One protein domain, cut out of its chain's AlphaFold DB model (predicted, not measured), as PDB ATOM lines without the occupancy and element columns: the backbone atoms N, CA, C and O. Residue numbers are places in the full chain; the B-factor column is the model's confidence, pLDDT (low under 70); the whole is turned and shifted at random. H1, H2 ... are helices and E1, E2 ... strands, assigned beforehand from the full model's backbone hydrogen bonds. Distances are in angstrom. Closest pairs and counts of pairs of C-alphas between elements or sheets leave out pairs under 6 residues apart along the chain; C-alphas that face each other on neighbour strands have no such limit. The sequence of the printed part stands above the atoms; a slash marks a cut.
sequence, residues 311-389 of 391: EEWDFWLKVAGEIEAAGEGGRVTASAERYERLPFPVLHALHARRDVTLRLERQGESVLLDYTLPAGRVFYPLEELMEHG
ATOM      1  N   GLU A 311     295.458 212.634 167.844       64.00
ATOM      2  CA  GLU A 311     295.135 214.027 168.170       64.00
ATOM      3  C   GLU A 311     295.476 214.392 169.621       64.00
ATOM      4  O   GLU A 311     295.864 215.525 169.906       64.00
ATOM      5  N   GLU A 312     295.304 213.451 170.551       64.25
ATOM      6  CA  GLU A 312     295.679 213.618 171.956       64.25
ATOM      7  C   GLU A 312     297.200 213.624 172.112       64.25
ATOM      8  O   GLU A 312     297.748 214.476 172.811       64.25
ATOM      9  N   TRP A 313     297.896 212.730 171.415       63.00
ATOM     10  CA  TRP A 313     299.349 212.635 171.476       63.00
ATOM     11  C   TRP A 313     300.046 213.871 170.889       63.00
ATOM     12  O   TRP A 313     300.898 214.472 171.547       63.00
ATOM     13  N   ASP A 314     299.628 214.319 169.703       64.75
ATOM     14  CA  ASP A 314     300.160 215.522 169.052       64.75
ATOM     15  C   ASP A 314     299.912 216.784 169.887       64.75
ATOM     16  O   ASP A 314     300.767 217.674 169.971       64.75
ATOM     17  N   PHE A 315     298.750 216.863 170.542       76.38
ATOM     18  CA  PHE A 315     298.447 217.946 171.469       76.38
ATOM     19  C   PHE A 315     299.454 217.983 172.624       76.38
ATOM     20  O   PHE A 315     300.024 219.039 172.911       76.38
ATOM     21  N   TRP A 316     299.715 216.843 173.265       75.19
ATOM     22  CA  TRP A 316     300.609 216.789 174.417       75.19
ATOM     23  C   TRP A 316     302.083 216.982 174.061       75.19
ATOM     24  O   TRP A 316     302.797 217.641 174.814       75.19
ATOM     25  N   LEU A 317     302.532 216.499 172.899       62.78
ATOM     26  CA  LEU A 317     303.873 216.795 172.385       62.78
ATOM     27  C   LEU A 317     304.071 218.290 172.149       62.78
ATOM     28  O   LEU A 317     305.119 218.844 172.482       62.78
ATOM     29  N   LYS A 318     303.046 218.966 171.624       69.25
ATOM     30  CA  LYS A 318     303.087 220.416 171.464       69.25
ATOM     31  C   LYS A 318     303.220 221.125 172.816       69.25
ATOM     32  O   LYS A 318     304.045 222.025 172.938       69.25
ATOM     33  N   VAL A 319     302.452 220.712 173.827       69.06
ATOM     34  CA  VAL A 319     302.538 221.277 175.189       69.06
ATOM     35  C   VAL A 319     303.922 221.041 175.806       69.06
ATOM     36  O   VAL A 319     304.486 221.962 176.392       69.06
ATOM     37  N   ALA A 320     304.499 219.848 175.641       64.12
ATOM     38  CA  ALA A 320     305.856 219.546 176.100       64.12
ATOM     39  C   ALA A 320     306.899 220.459 175.430       64.12
ATOM     40  O   ALA A 320     307.701 221.087 176.119       64.12
ATOM     41  N   GLY A 321     306.817 220.634 174.107       56.72
ATOM     42  CA  GLY A 321     307.688 221.556 173.375       56.72
ATOM     43  C   GLY A 321     307.529 223.021 173.808       56.72
ATOM     44  O   GLY A 321     308.509 223.764 173.855       56.72
ATOM     45  N   GLU A 322     306.319 223.453 174.180       68.06
ATOM     46  CA  GLU A 322     306.085 224.792 174.740       68.06
ATOM     47  C   GLU A 322     306.747 224.969 176.120       68.06
ATOM     48  O   GLU A 322     307.265 226.050 176.406       68.06
ATOM     49  N   ILE A 323     306.781 223.924 176.958       66.25
ATOM     50  CA  ILE A 323     307.473 223.929 178.263       66.25
ATOM     51  C   ILE A 323     308.985 224.018 178.069       66.25
ATOM     52  O   ILE A 323     309.644 224.842 178.703       66.25
ATOM     53  N   GLU A 324     309.535 223.228 177.151       64.50
ATOM     54  CA  GLU A 324     310.963 223.242 176.828       64.50
ATOM     55  C   GLU A 324     311.412 224.582 176.237       64.50
ATOM     56  O   GLU A 324     312.500 225.063 176.557       64.50
ATOM     57  N   ALA A 325     310.559 225.220 175.433       66.94
ATOM     58  CA  ALA A 325     310.827 226.519 174.824       66.94
ATOM     59  C   ALA A 325     310.549 227.718 175.752       66.94
ATOM     60  O   ALA A 325     310.897 228.851 175.405       66.94
ATOM     61  N   ALA A 326     309.915 227.514 176.911       74.38
ATOM     62  CA  ALA A 326     309.564 228.602 177.819       74.38
ATOM     63  C   ALA A 326     310.818 229.284 178.401       74.38
ATOM     64  O   ALA A 326     311.823 228.637 178.679       74.38
ATOM     65  N   GLY A 327     310.772 230.601 178.619       70.00
ATOM     66  CA  GLY A 327     311.851 231.324 179.313       70.00
ATOM     67  C   GLY A 327     311.943 230.964 180.803       70.00
ATOM     68  O   GLY A 327     311.037 230.324 181.337       70.00
ATOM     69  N   GLU A 328     313.018 231.385 181.478       76.00
ATOM     70  CA  GLU A 328     313.189 231.148 182.922       76.00
ATOM     71  C   GLU A 328     312.004 231.696 183.736       76.00
ATOM     72  O   GLU A 328     311.596 232.845 183.549       76.00
ATOM     73  N   GLY A 329     311.431 230.882 184.632       79.88
ATOM     74  CA  GLY A 329     310.232 231.264 185.395       79.88
ATOM     75  C   GLY A 329     308.931 231.243 184.577       79.88
ATOM     76  O   GLY A 329     307.912 231.785 185.014       79.88
ATOM     77  N   GLY A 330     308.974 230.686 183.364       76.88
ATOM     78  CA  GLY A 330     307.873 230.678 182.414       76.88
ATOM     79  C   GLY A 330     306.650 229.903 182.905       76.88
ATOM     80  O   GLY A 330     306.736 228.967 183.700       76.88
ATOM     81  N   ARG A 331     305.481 230.296 182.396       89.75
ATOM     82  CA  ARG A 331     304.228 229.573 182.616       89.75
ATOM     83  C   ARG A 331     303.619 229.188 181.281       89.75
ATOM     84  O   ARG A 331     303.274 230.068 180.494       89.75
ATOM     85  N   VAL A 332     303.458 227.889 181.063       85.25
ATOM     86  CA  VAL A 332     302.745 227.325 179.910       85.25
ATOM     87  C   VAL A 332     301.315 227.030 180.330       85.25
ATOM     88  O   VAL A 332     301.097 226.581 181.450       85.25
ATOM     89  N   THR A 333     300.332 227.297 179.470       87.56
ATOM     90  CA  THR A 333     298.918 227.012 179.761       87.56
ATOM     91  C   THR A 333     298.375 226.035 178.730       87.56
ATOM     92  O   THR A 333     298.436 226.320 177.536       87.56
ATOM     93  N   ALA A 334     297.802 224.922 179.183       88.19
ATOM     94  CA  ALA A 334     297.197 223.907 178.328       88.19
ATOM     95  C   ALA A 334     295.736 223.663 178.725       88.19
ATOM     96  O   ALA A 334     295.440 223.369 179.884       88.19
ATOM     97  N   SER A 335     294.822 223.754 177.756       87.81
ATOM     98  CA  SER A 335     293.409 223.408 177.943       87.81
ATOM     99  C   SER A 335     293.185 221.948 177.560       87.81
ATOM    100  O   SER A 335     293.298 221.584 176.391       87.81
ATOM    101  N   ALA A 336     292.879 221.117 178.553       84.00
ATOM    102  CA  ALA A 336     292.772 219.667 178.432       84.00
ATOM    103  C   ALA A 336     291.315 219.169 178.506       84.00
ATOM    104  O   ALA A 336     291.053 218.052 178.937       84.00
ATOM    105  N   GLU A 337     290.352 219.991 178.069       78.38
ATOM    106  CA  GLU A 337     288.900 219.724 178.145       78.38
ATOM    107  C   GLU A 337     288.460 218.398 177.508       78.38
ATOM    108  O   GLU A 337     287.417 217.849 177.857       78.38
ATOM    109  N   ARG A 338     289.234 217.893 176.545       75.69
ATOM    110  CA  ARG A 338     288.921 216.681 175.774       75.69
ATOM    111  C   ARG A 338     289.745 215.465 176.178       75.69
ATOM    112  O   ARG A 338     289.598 214.421 175.554       75.69
ATOM    113  N   TYR A 339     290.612 215.611 177.174       79.56
ATOM    114  CA  TYR A 339     291.578 214.591 177.547       79.56
ATOM    115  C   TYR A 339     291.370 214.177 178.998       79.56
ATOM    116  O   TYR A 339     290.848 214.928 179.829       79.56
ATOM    117  N   GLU A 340     291.754 212.943 179.292       77.38
ATOM    118  CA  GLU A 340     291.580 212.343 180.617       77.38
ATOM    119  C   GLU A 340     292.917 212.071 181.299       77.38
ATOM    120  O   GLU A 340     292.950 211.772 182.491       77.38
ATOM    121  N   ARG A 341     294.033 212.179 180.568       75.12
ATOM    122  CA  ARG A 341     295.364 211.795 181.041       75.12
ATOM    123  C   ARG A 341     296.421 212.831 180.643       75.12
ATOM    124  O   ARG A 341     296.363 213.387 179.552       75.12
ATOM    125  N   LEU A 342     297.395 213.053 181.525       74.94
ATOM    126  CA  LEU A 342     298.636 213.783 181.269       74.94
ATOM    127  C   LEU A 342     299.750 212.769 180.973       74.94
ATOM    128  O   LEU A 342     300.147 212.044 181.891       74.94
ATOM    129  N   PRO A 343     300.251 212.677 179.735       63.59
ATOM    130  CA  PRO A 343     301.227 211.660 179.370       63.59
ATOM    131  C   PRO A 343     302.656 212.056 179.763       63.59
ATOM    132  O   PRO A 343     302.981 213.231 179.959       63.59
ATOM    133  N   PHE A 344     303.530 211.051 179.829       54.56
ATOM    134  CA  PHE A 344     304.933 211.185 180.220       54.56
ATOM    135  C   PHE A 344     305.739 212.305 179.529       54.56
ATOM    136  O   PHE A 344     306.507 212.949 180.243       54.56
ATOM    137  N   PRO A 345     305.571 212.631 178.226       60.94
ATOM    138  CA  PRO A 345     306.345 213.707 177.596       60.94
ATOM    139  C   PRO A 345     306.219 215.061 178.309       60.94
ATOM    140  O   PRO A 345     307.193 215.798 178.434       60.94
ATOM    141  N   VAL A 346     305.035 215.375 178.841       70.62
ATOM    142  CA  VAL A 346     304.796 216.633 179.561       70.62
ATOM    143  C   VAL A 346     305.412 216.599 180.961       70.62
ATOM    144  O   VAL A 346     305.978 217.593 181.409       70.62
ATOM    145  N   LEU A 347     305.345 215.447 181.636       62.62
ATOM    146  CA  LEU A 347     305.998 215.231 182.933       62.62
ATOM    147  C   LEU A 347     307.516 215.387 182.808       62.62
ATOM    148  O   LEU A 347     308.132 216.084 183.609       62.62
ATOM    149  N   HIS A 348     308.096 214.797 181.762       57.94
ATOM    150  CA  HIS A 348     309.514 214.912 181.453       57.94
ATOM    151  C   HIS A 348     309.922 216.368 181.201       57.94
ATOM    152  O   HIS A 348     310.876 216.850 181.811       57.94
ATOM    153  N   ALA A 349     309.164 217.097 180.373       63.06
ATOM    154  CA  ALA A 349     309.430 218.507 180.106       63.06
ATOM    155  C   ALA A 349     309.419 219.352 181.397       63.06
ATOM    156  O   ALA A 349     310.294 220.196 181.588       63.06
ATOM    157  N   LEU A 350     308.489 219.083 182.324       73.56
ATOM    158  CA  LEU A 350     308.453 219.733 183.640       73.56
ATOM    159  C   LEU A 350     309.646 219.346 184.528       73.56
ATOM    160  O   LEU A 350     310.208 220.205 185.205       73.56
ATOM    161  N   HIS A 351     310.088 218.083 184.516       63.84
ATOM    162  CA  HIS A 351     311.276 217.648 185.268       63.84
ATOM    163  C   HIS A 351     312.578 218.250 184.745       63.84
ATOM    164  O   HIS A 351     313.452 218.602 185.547       63.84
ATOM    165  N   ALA A 352     312.698 218.386 183.424       65.06
ATOM    166  CA  ALA A 352     313.828 219.027 182.764       65.06
ATOM    167  C   ALA A 352     313.850 220.544 183.013       65.06
ATOM    168  O   ALA A 352     314.921 221.142 183.139       65.06
ATOM    169  N   ARG A 353     312.672 221.167 183.147       72.94
ATOM    170  CA  ARG A 353     312.483 222.606 183.369       72.94
ATOM    171  C   ARG A 353     311.915 222.899 184.755       72.94
ATOM    172  O   ARG A 353     310.773 223.323 184.905       72.94
ATOM    173  N   ARG A 354     312.753 222.734 185.787       75.38
ATOM    174  CA  ARG A 354     312.387 222.965 187.207       75.38
ATOM    175  C   ARG A 354     311.957 224.400 187.536       75.38
ATOM    176  O   ARG A 354     311.457 224.671 188.621       75.38
ATOM    177  N   ASP A 355     312.210 225.315 186.618       77.25
ATOM    178  CA  ASP A 355     311.890 226.733 186.663       77.25
ATOM    179  C   ASP A 355     310.581 227.087 185.934       77.25
ATOM    180  O   ASP A 355     310.150 228.237 185.993       77.25
ATOM    181  N   VAL A 356     309.952 226.132 185.242       79.44
ATOM    182  CA  VAL A 356     308.739 226.338 184.442       79.44
ATOM    183  C   VAL A 356     307.555 225.640 185.099       79.44
ATOM    184  O   VAL A 356     307.666 224.538 185.628       79.44
ATOM    185  N   THR A 357     306.395 226.292 185.045       88.44
ATOM    186  CA  THR A 357     305.131 225.733 185.543       88.44
ATOM    187  C   THR A 357     304.156 225.516 184.394       88.44
ATOM    188  O   THR A 357     304.027 226.358 183.502       88.44
ATOM    189  N   LEU A 358     303.429 224.404 184.431       89.62
ATOM    190  CA  LEU A 358     302.305 224.138 183.543       89.62
ATOM    191  C   LEU A 358     301.001 224.440 184.280       89.62
ATOM    192  O   LEU A 358     300.693 223.833 185.299       89.62
ATOM    193  N   ARG A 359     300.203 225.354 183.739       88.69
ATOM    194  CA  ARG A 359     298.812 225.552 184.127       88.69
ATOM    195  C   ARG A 359     297.920 224.690 183.247       88.69
ATOM    196  O   ARG A 359     297.780 224.949 182.055       88.69
ATOM    197  N   LEU A 360     297.300 223.690 183.847       89.00
ATOM    198  CA  LEU A 360     296.357 222.807 183.181       89.00
ATOM    199  C   LEU A 360     294.927 223.284 183.467       89.00
ATOM    200  O   LEU A 360     294.589 223.500 184.628       89.00
ATOM    201  N   GLU A 361     294.102 223.458 182.434       84.44
ATOM    202  CA  GLU A 361     292.701 223.894 182.550       84.44
ATOM    203  C   GLU A 361     291.746 222.805 182.034       84.44
ATOM    204  O   GLU A 361     291.905 222.326 180.907       84.44
ATOM    205  N   ARG A 362     290.755 222.412 182.845       80.00
ATOM    206  CA  ARG A 362     289.735 221.403 182.500       80.00
ATOM    207  C   ARG A 362     288.437 221.670 183.265       80.00
ATOM    208  O   ARG A 362     288.474 221.934 184.460       80.00
ATOM    209  N   GLN A 363     287.292 221.586 182.587       77.12
ATOM    210  CA  GLN A 363     285.942 221.790 183.127       77.12
ATOM    211  C   GLN A 363     285.763 223.104 183.914       77.12
ATOM    212  O   GLN A 363     284.960 223.190 184.840       77.12
ATOM    213  N   GLY A 364     286.493 224.156 183.526       75.62
ATOM    214  CA  GLY A 364     286.472 225.456 184.209       75.62
ATOM    215  C   GLY A 364     287.308 225.535 185.493       75.62
ATOM    216  O   GLY A 364     287.342 226.592 186.126       75.62
ATOM    217  N   GLU A 365     288.012 224.465 185.855       75.88
ATOM    218  CA  GLU A 365     288.985 224.422 186.943       75.88
ATOM    219  C   GLU A 365     290.416 224.481 186.385       75.88
ATOM    220  O   GLU A 365     290.662 224.159 185.219       75.88
ATOM    221  N   SER A 366     291.386 224.900 187.208       82.44
ATOM    222  CA  SER A 366     292.794 224.900 186.803       82.44
ATOM    223  C   SER A 366     293.737 224.453 187.912       82.44
ATOM    224  O   SER A 366     293.613 224.947 189.033       82.44
ATOM    225  N   VAL A 367     294.725 223.625 187.571       82.88
ATOM    226  CA  VAL A 367     295.804 223.181 188.466       82.88
ATOM    227  C   VAL A 367     297.166 223.632 187.934       82.88
ATOM    228  O   VAL A 367     297.371 223.729 186.722       82.88
ATOM    229  N   LEU A 368     298.091 223.955 188.841       86.31
ATOM    230  CA  LEU A 368     299.491 224.212 188.510       86.31
ATOM    231  C   LEU A 368     300.304 222.945 188.755       86.31
ATOM    232  O   LEU A 368     300.206 222.341 189.818       86.31
ATOM    233  N   LEU A 369     301.087 222.567 187.756       84.62
ATOM    234  CA  LEU A 369     301.960 221.409 187.754       84.62
ATOM    235  C   LEU A 369     303.394 221.883 187.538       84.62
ATOM    236  O   LEU A 369     303.648 222.776 186.723       84.62
ATOM    237  N   ASP A 370     304.327 221.274 188.251       81.81
ATOM    238  CA  ASP A 370     305.751 221.553 188.138       81.81
ATOM    239  C   ASP A 370     306.572 220.259 188.270       81.81
ATOM    240  O   ASP A 370     306.045 219.143 188.222       81.81
ATOM    241  N   TYR A 371     307.887 220.411 188.417       68.62
ATOM    242  CA  TYR A 371     308.827 219.302 188.548       68.62
ATOM    243  C   TYR A 371     308.632 218.442 189.812       68.62
ATOM    244  O   TYR A 371     309.296 217.416 189.949       68.62
ATOM    245  N   THR A 372     307.794 218.845 190.771       74.69
ATOM    246  CA  THR A 372     307.574 218.088 192.014       74.69
ATOM    247  C   THR A 372     306.682 216.865 191.819       74.69
ATOM    248  O   THR A 372     306.660 215.981 192.682       74.69
ATOM    249  N   LEU A 373     306.000 216.759 190.673       68.62
ATOM    250  CA  LEU A 373     305.258 215.555 190.311       68.62
ATOM    251  C   LEU A 373     306.187 214.327 190.334       68.62
ATOM    252  O   LEU A 373     307.294 214.392 189.800       68.62
ATOM    253  N   PRO A 374     305.787 213.195 190.937       52.44
ATOM    254  CA  PRO A 374     306.640 212.012 190.986       52.44
ATOM    255  C   PRO A 374     307.038 211.500 189.589       52.44
ATOM    256  O   PRO A 374     306.202 211.315 188.705       52.44
ATOM    257  N   ALA A 375     308.329 211.229 189.398       47.38
ATOM    258  CA  ALA A 375     308.829 210.566 188.195       47.38
ATOM    259  C   ALA A 375     308.476 209.062 188.196       47.38
ATOM    260  O   ALA A 375     308.268 208.460 189.250       47.38
ATOM    261  N   GLY A 376     308.435 208.440 187.011       40.94
ATOM    262  CA  GLY A 376     308.272 206.986 186.861       40.94
ATOM    263  C   GLY A 376     306.847 206.486 186.586       40.94
ATOM    264  O   GLY A 376     306.637 205.274 186.534       40.94
ATOM    265  N   ARG A 377     305.866 207.378 186.378       47.09
ATOM    266  CA  ARG A 377     304.549 207.017 185.820       47.09
ATOM    267  C   ARG A 377     304.498 207.303 184.316       47.09
ATOM    268  O   ARG A 377     304.987 208.331 183.866       47.09
ATOM    269  N   VAL A 378     303.855 206.409 183.557       43.28
ATOM    270  CA  VAL A 378     303.640 206.557 182.099       43.28
ATOM    271  C   VAL A 378     302.628 207.673 181.789       43.28
ATOM    272  O   VAL A 378     302.732 208.347 180.766       43.28
ATOM    273  N   PHE A 379     301.665 207.903 182.685       62.84
ATOM    274  CA  PHE A 379     300.754 209.048 182.661       62.84
ATOM    275  C   PHE A 379     300.153 209.297 184.055       62.84
ATOM    276  O   PHE A 379     300.189 208.417 184.919       62.84
ATOM    277  N   TYR A 380     299.554 210.474 184.249       67.25
ATOM    278  CA  TYR A 380     298.660 210.778 185.371       67.25
ATOM    279  C   TYR A 380     297.223 210.954 184.876       67.25
ATOM    280  O   TYR A 380     297.019 211.681 183.905       67.25
ATOM    281  N   PRO A 381     296.211 210.348 185.517       78.00
ATOM    282  CA  PRO A 381     294.824 210.748 185.312       78.00
ATOM    283  C   PRO A 381     294.662 212.238 185.639       78.00
ATOM    284  O   PRO A 381     295.079 212.688 186.706       78.00
ATOM    285  N   LEU A 382     294.057 213.018 184.741       79.06
ATOM    286  CA  LEU A 382     293.839 214.446 184.984       79.06
ATOM    287  C   LEU A 382     292.914 214.665 186.176       79.06
ATOM    288  O   LEU A 382     293.115 215.612 186.916       79.06
ATOM    289  N   GLU A 383     291.952 213.777 186.409       74.19
ATOM    290  CA  GLU A 383     291.062 213.850 187.575       74.19
ATOM    291  C   GLU A 383     291.835 213.764 188.901       74.19
ATOM    292  O   GLU A 383     291.600 214.585 189.781       74.19
ATOM    293  N   GLU A 384     292.841 212.883 189.000       73.50
ATOM    294  CA  GLU A 384     293.735 212.791 190.172       73.50
ATOM    295  C   GLU A 384     294.507 214.104 190.386       73.50
ATOM    296  O   GLU A 384     294.657 214.566 191.517       73.50
ATOM    297  N   LEU A 385     294.967 214.733 189.300       76.12
ATOM    298  CA  LEU A 385     295.694 216.006 189.355       76.12
ATOM    299  C   LEU A 385     294.784 217.184 189.731       76.12
ATOM    300  O   LEU A 385     295.216 218.086 190.448       76.12
ATOM    301  N   MET A 386     293.535 217.178 189.260       74.19
ATOM    302  CA  MET A 386     292.559 218.240 189.510       74.19
ATOM    303  C   MET A 386     292.005 218.187 190.943       74.19
ATOM    304  O   MET A 386     291.880 219.231 191.580       74.19
ATOM    305  N   GLU A 387     291.743 216.995 191.491       66.50
ATOM    306  CA  GLU A 387     291.195 216.826 192.848       66.50
ATOM    307  C   GLU A 387     292.214 217.112 193.966       66.50
ATOM    308  O   GLU A 387     291.833 217.542 195.057       66.50
ATOM    309  N   HIS A 388     293.510 216.901 193.710       56.34
ATOM    310  CA  HIS A 388     294.559 217.023 194.728       56.34
ATOM    311  C   HIS A 388     295.334 218.342 194.734       56.34
ATOM    312  O   HIS A 388     296.231 218.473 195.561       56.34
ATOM    313  N   GLY A 389     294.972 219.316 193.888       51.28
ATOM    314  CA  GLY A 389     295.456 220.699 193.952       51.28
ATOM    315  C   GLY A 389     296.947 220.831 194.277       51.28
ATOM    316  O   GLY A 389     297.264 221.201 195.401       51.28
TER     317      GLY A 389
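AT A GLANCE: This is residues 311 to 389 of the 391 residues of the protein "Carboxypeptidase regulatory-like domain-containing protein" of Harryflintia acetispora (UniProt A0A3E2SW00). A small three-stranded sheet, E1, E3 and E4, makes a wall with helices over one face, and no named element covers its other face. The long helix H1 runs along the edge strand E1 with H2 side by side with it, the short H3 crosses at E4, and a small two-stranded piece, E2 with E5, stands away from the larger sheet, with E2 between H1 and H3. The printed part has 79 residues, with three named helices and five named strands in the order H1, E1, E2, H2, E3, E4, E5, H3; the class is mixed, helices and strands. The larger sheet has the order E1, E3, E4 and is mixed, while E2 and E5 are antiparallel. The whole is compact and rounded, with a radius of gyration of the C-alphas of 11.3 A and spans of 29 by 27 by 26 A.

HOW THE PARTS SIT: Start at H1, residues 311 to 325, and go on to E1, residues 331 to 335: H1 lies over E1 at a height over the sheet of 9.9 A, and on the local plane it runs along the strands, at 6 degrees to E1. Their closest C-alphas are those of Ile 323 and Val 332, 6.0 A apart. Next come E2, residues 341 to 343, and H2, residues 344 to 352. H1 and H2 touch, closest at the C-alphas of Ala 320 and Val 346, 4.6 A apart, with a shallow tilt of 6 degrees, the same way. E3, residues 357 to 362, is the inner strand, parallel to E1 at 19 degrees; look for N 359 and O 332, 2.7 A apart, within hydrogen-bond range. E3 and E4, residues 365 to 369, are a hairpin, antiparallel at 155 degrees, with N 358 and O 369 within range at 2.8 A. E5, residues 379 to 381, is antiparallel to E2, with N 342 and O 380 within range at 2.8 A. H3, residues 382 to 387, is on the same face as H1 at a height over the sheet of 8.7 A; it runs across the strands, at 77 degrees to E4 on the local plane, and only just lies over E4 and not E3, with 4 of its 6 C-alphas on E4 and 2 on E3. The closest C-alphas of E4 and H3 are those of Val 367 and Met 386, 6.0 A apart. H1, H2 and H3 on one face of the sheet make two layers, one of helices and one of strands. H1 and H3 are apart. In H1, H2 and H3 every O i to N i+4 pair is within hydrogen-bond range.

IN THESE COORDINATES: Find C-alpha 311 at (295.135, 214.027, 168.170); from there H1 runs 21.1 A to C-alpha 325. E1 and E4 each measure 13.3 A, E3 16.3 A and H2 12.1 A; E2 takes 6.1 A, E5 6.7 A and H3 8.6 A. E3 begins at C-alpha 357, (305.131, 225.733, 185.543), and H3 ends at C-alpha 387, (291.195, 216.826, 192.848).

THE WHOLE: The two C-alphas farthest apart, those of Glu 328 and Arg 338, are 29.1 A apart. The printed part has no cut and no long link. The mean pLDDT of the printed part is 71.7; 33 residues are under 70, among them residues 317 to 325 and 373 to 380.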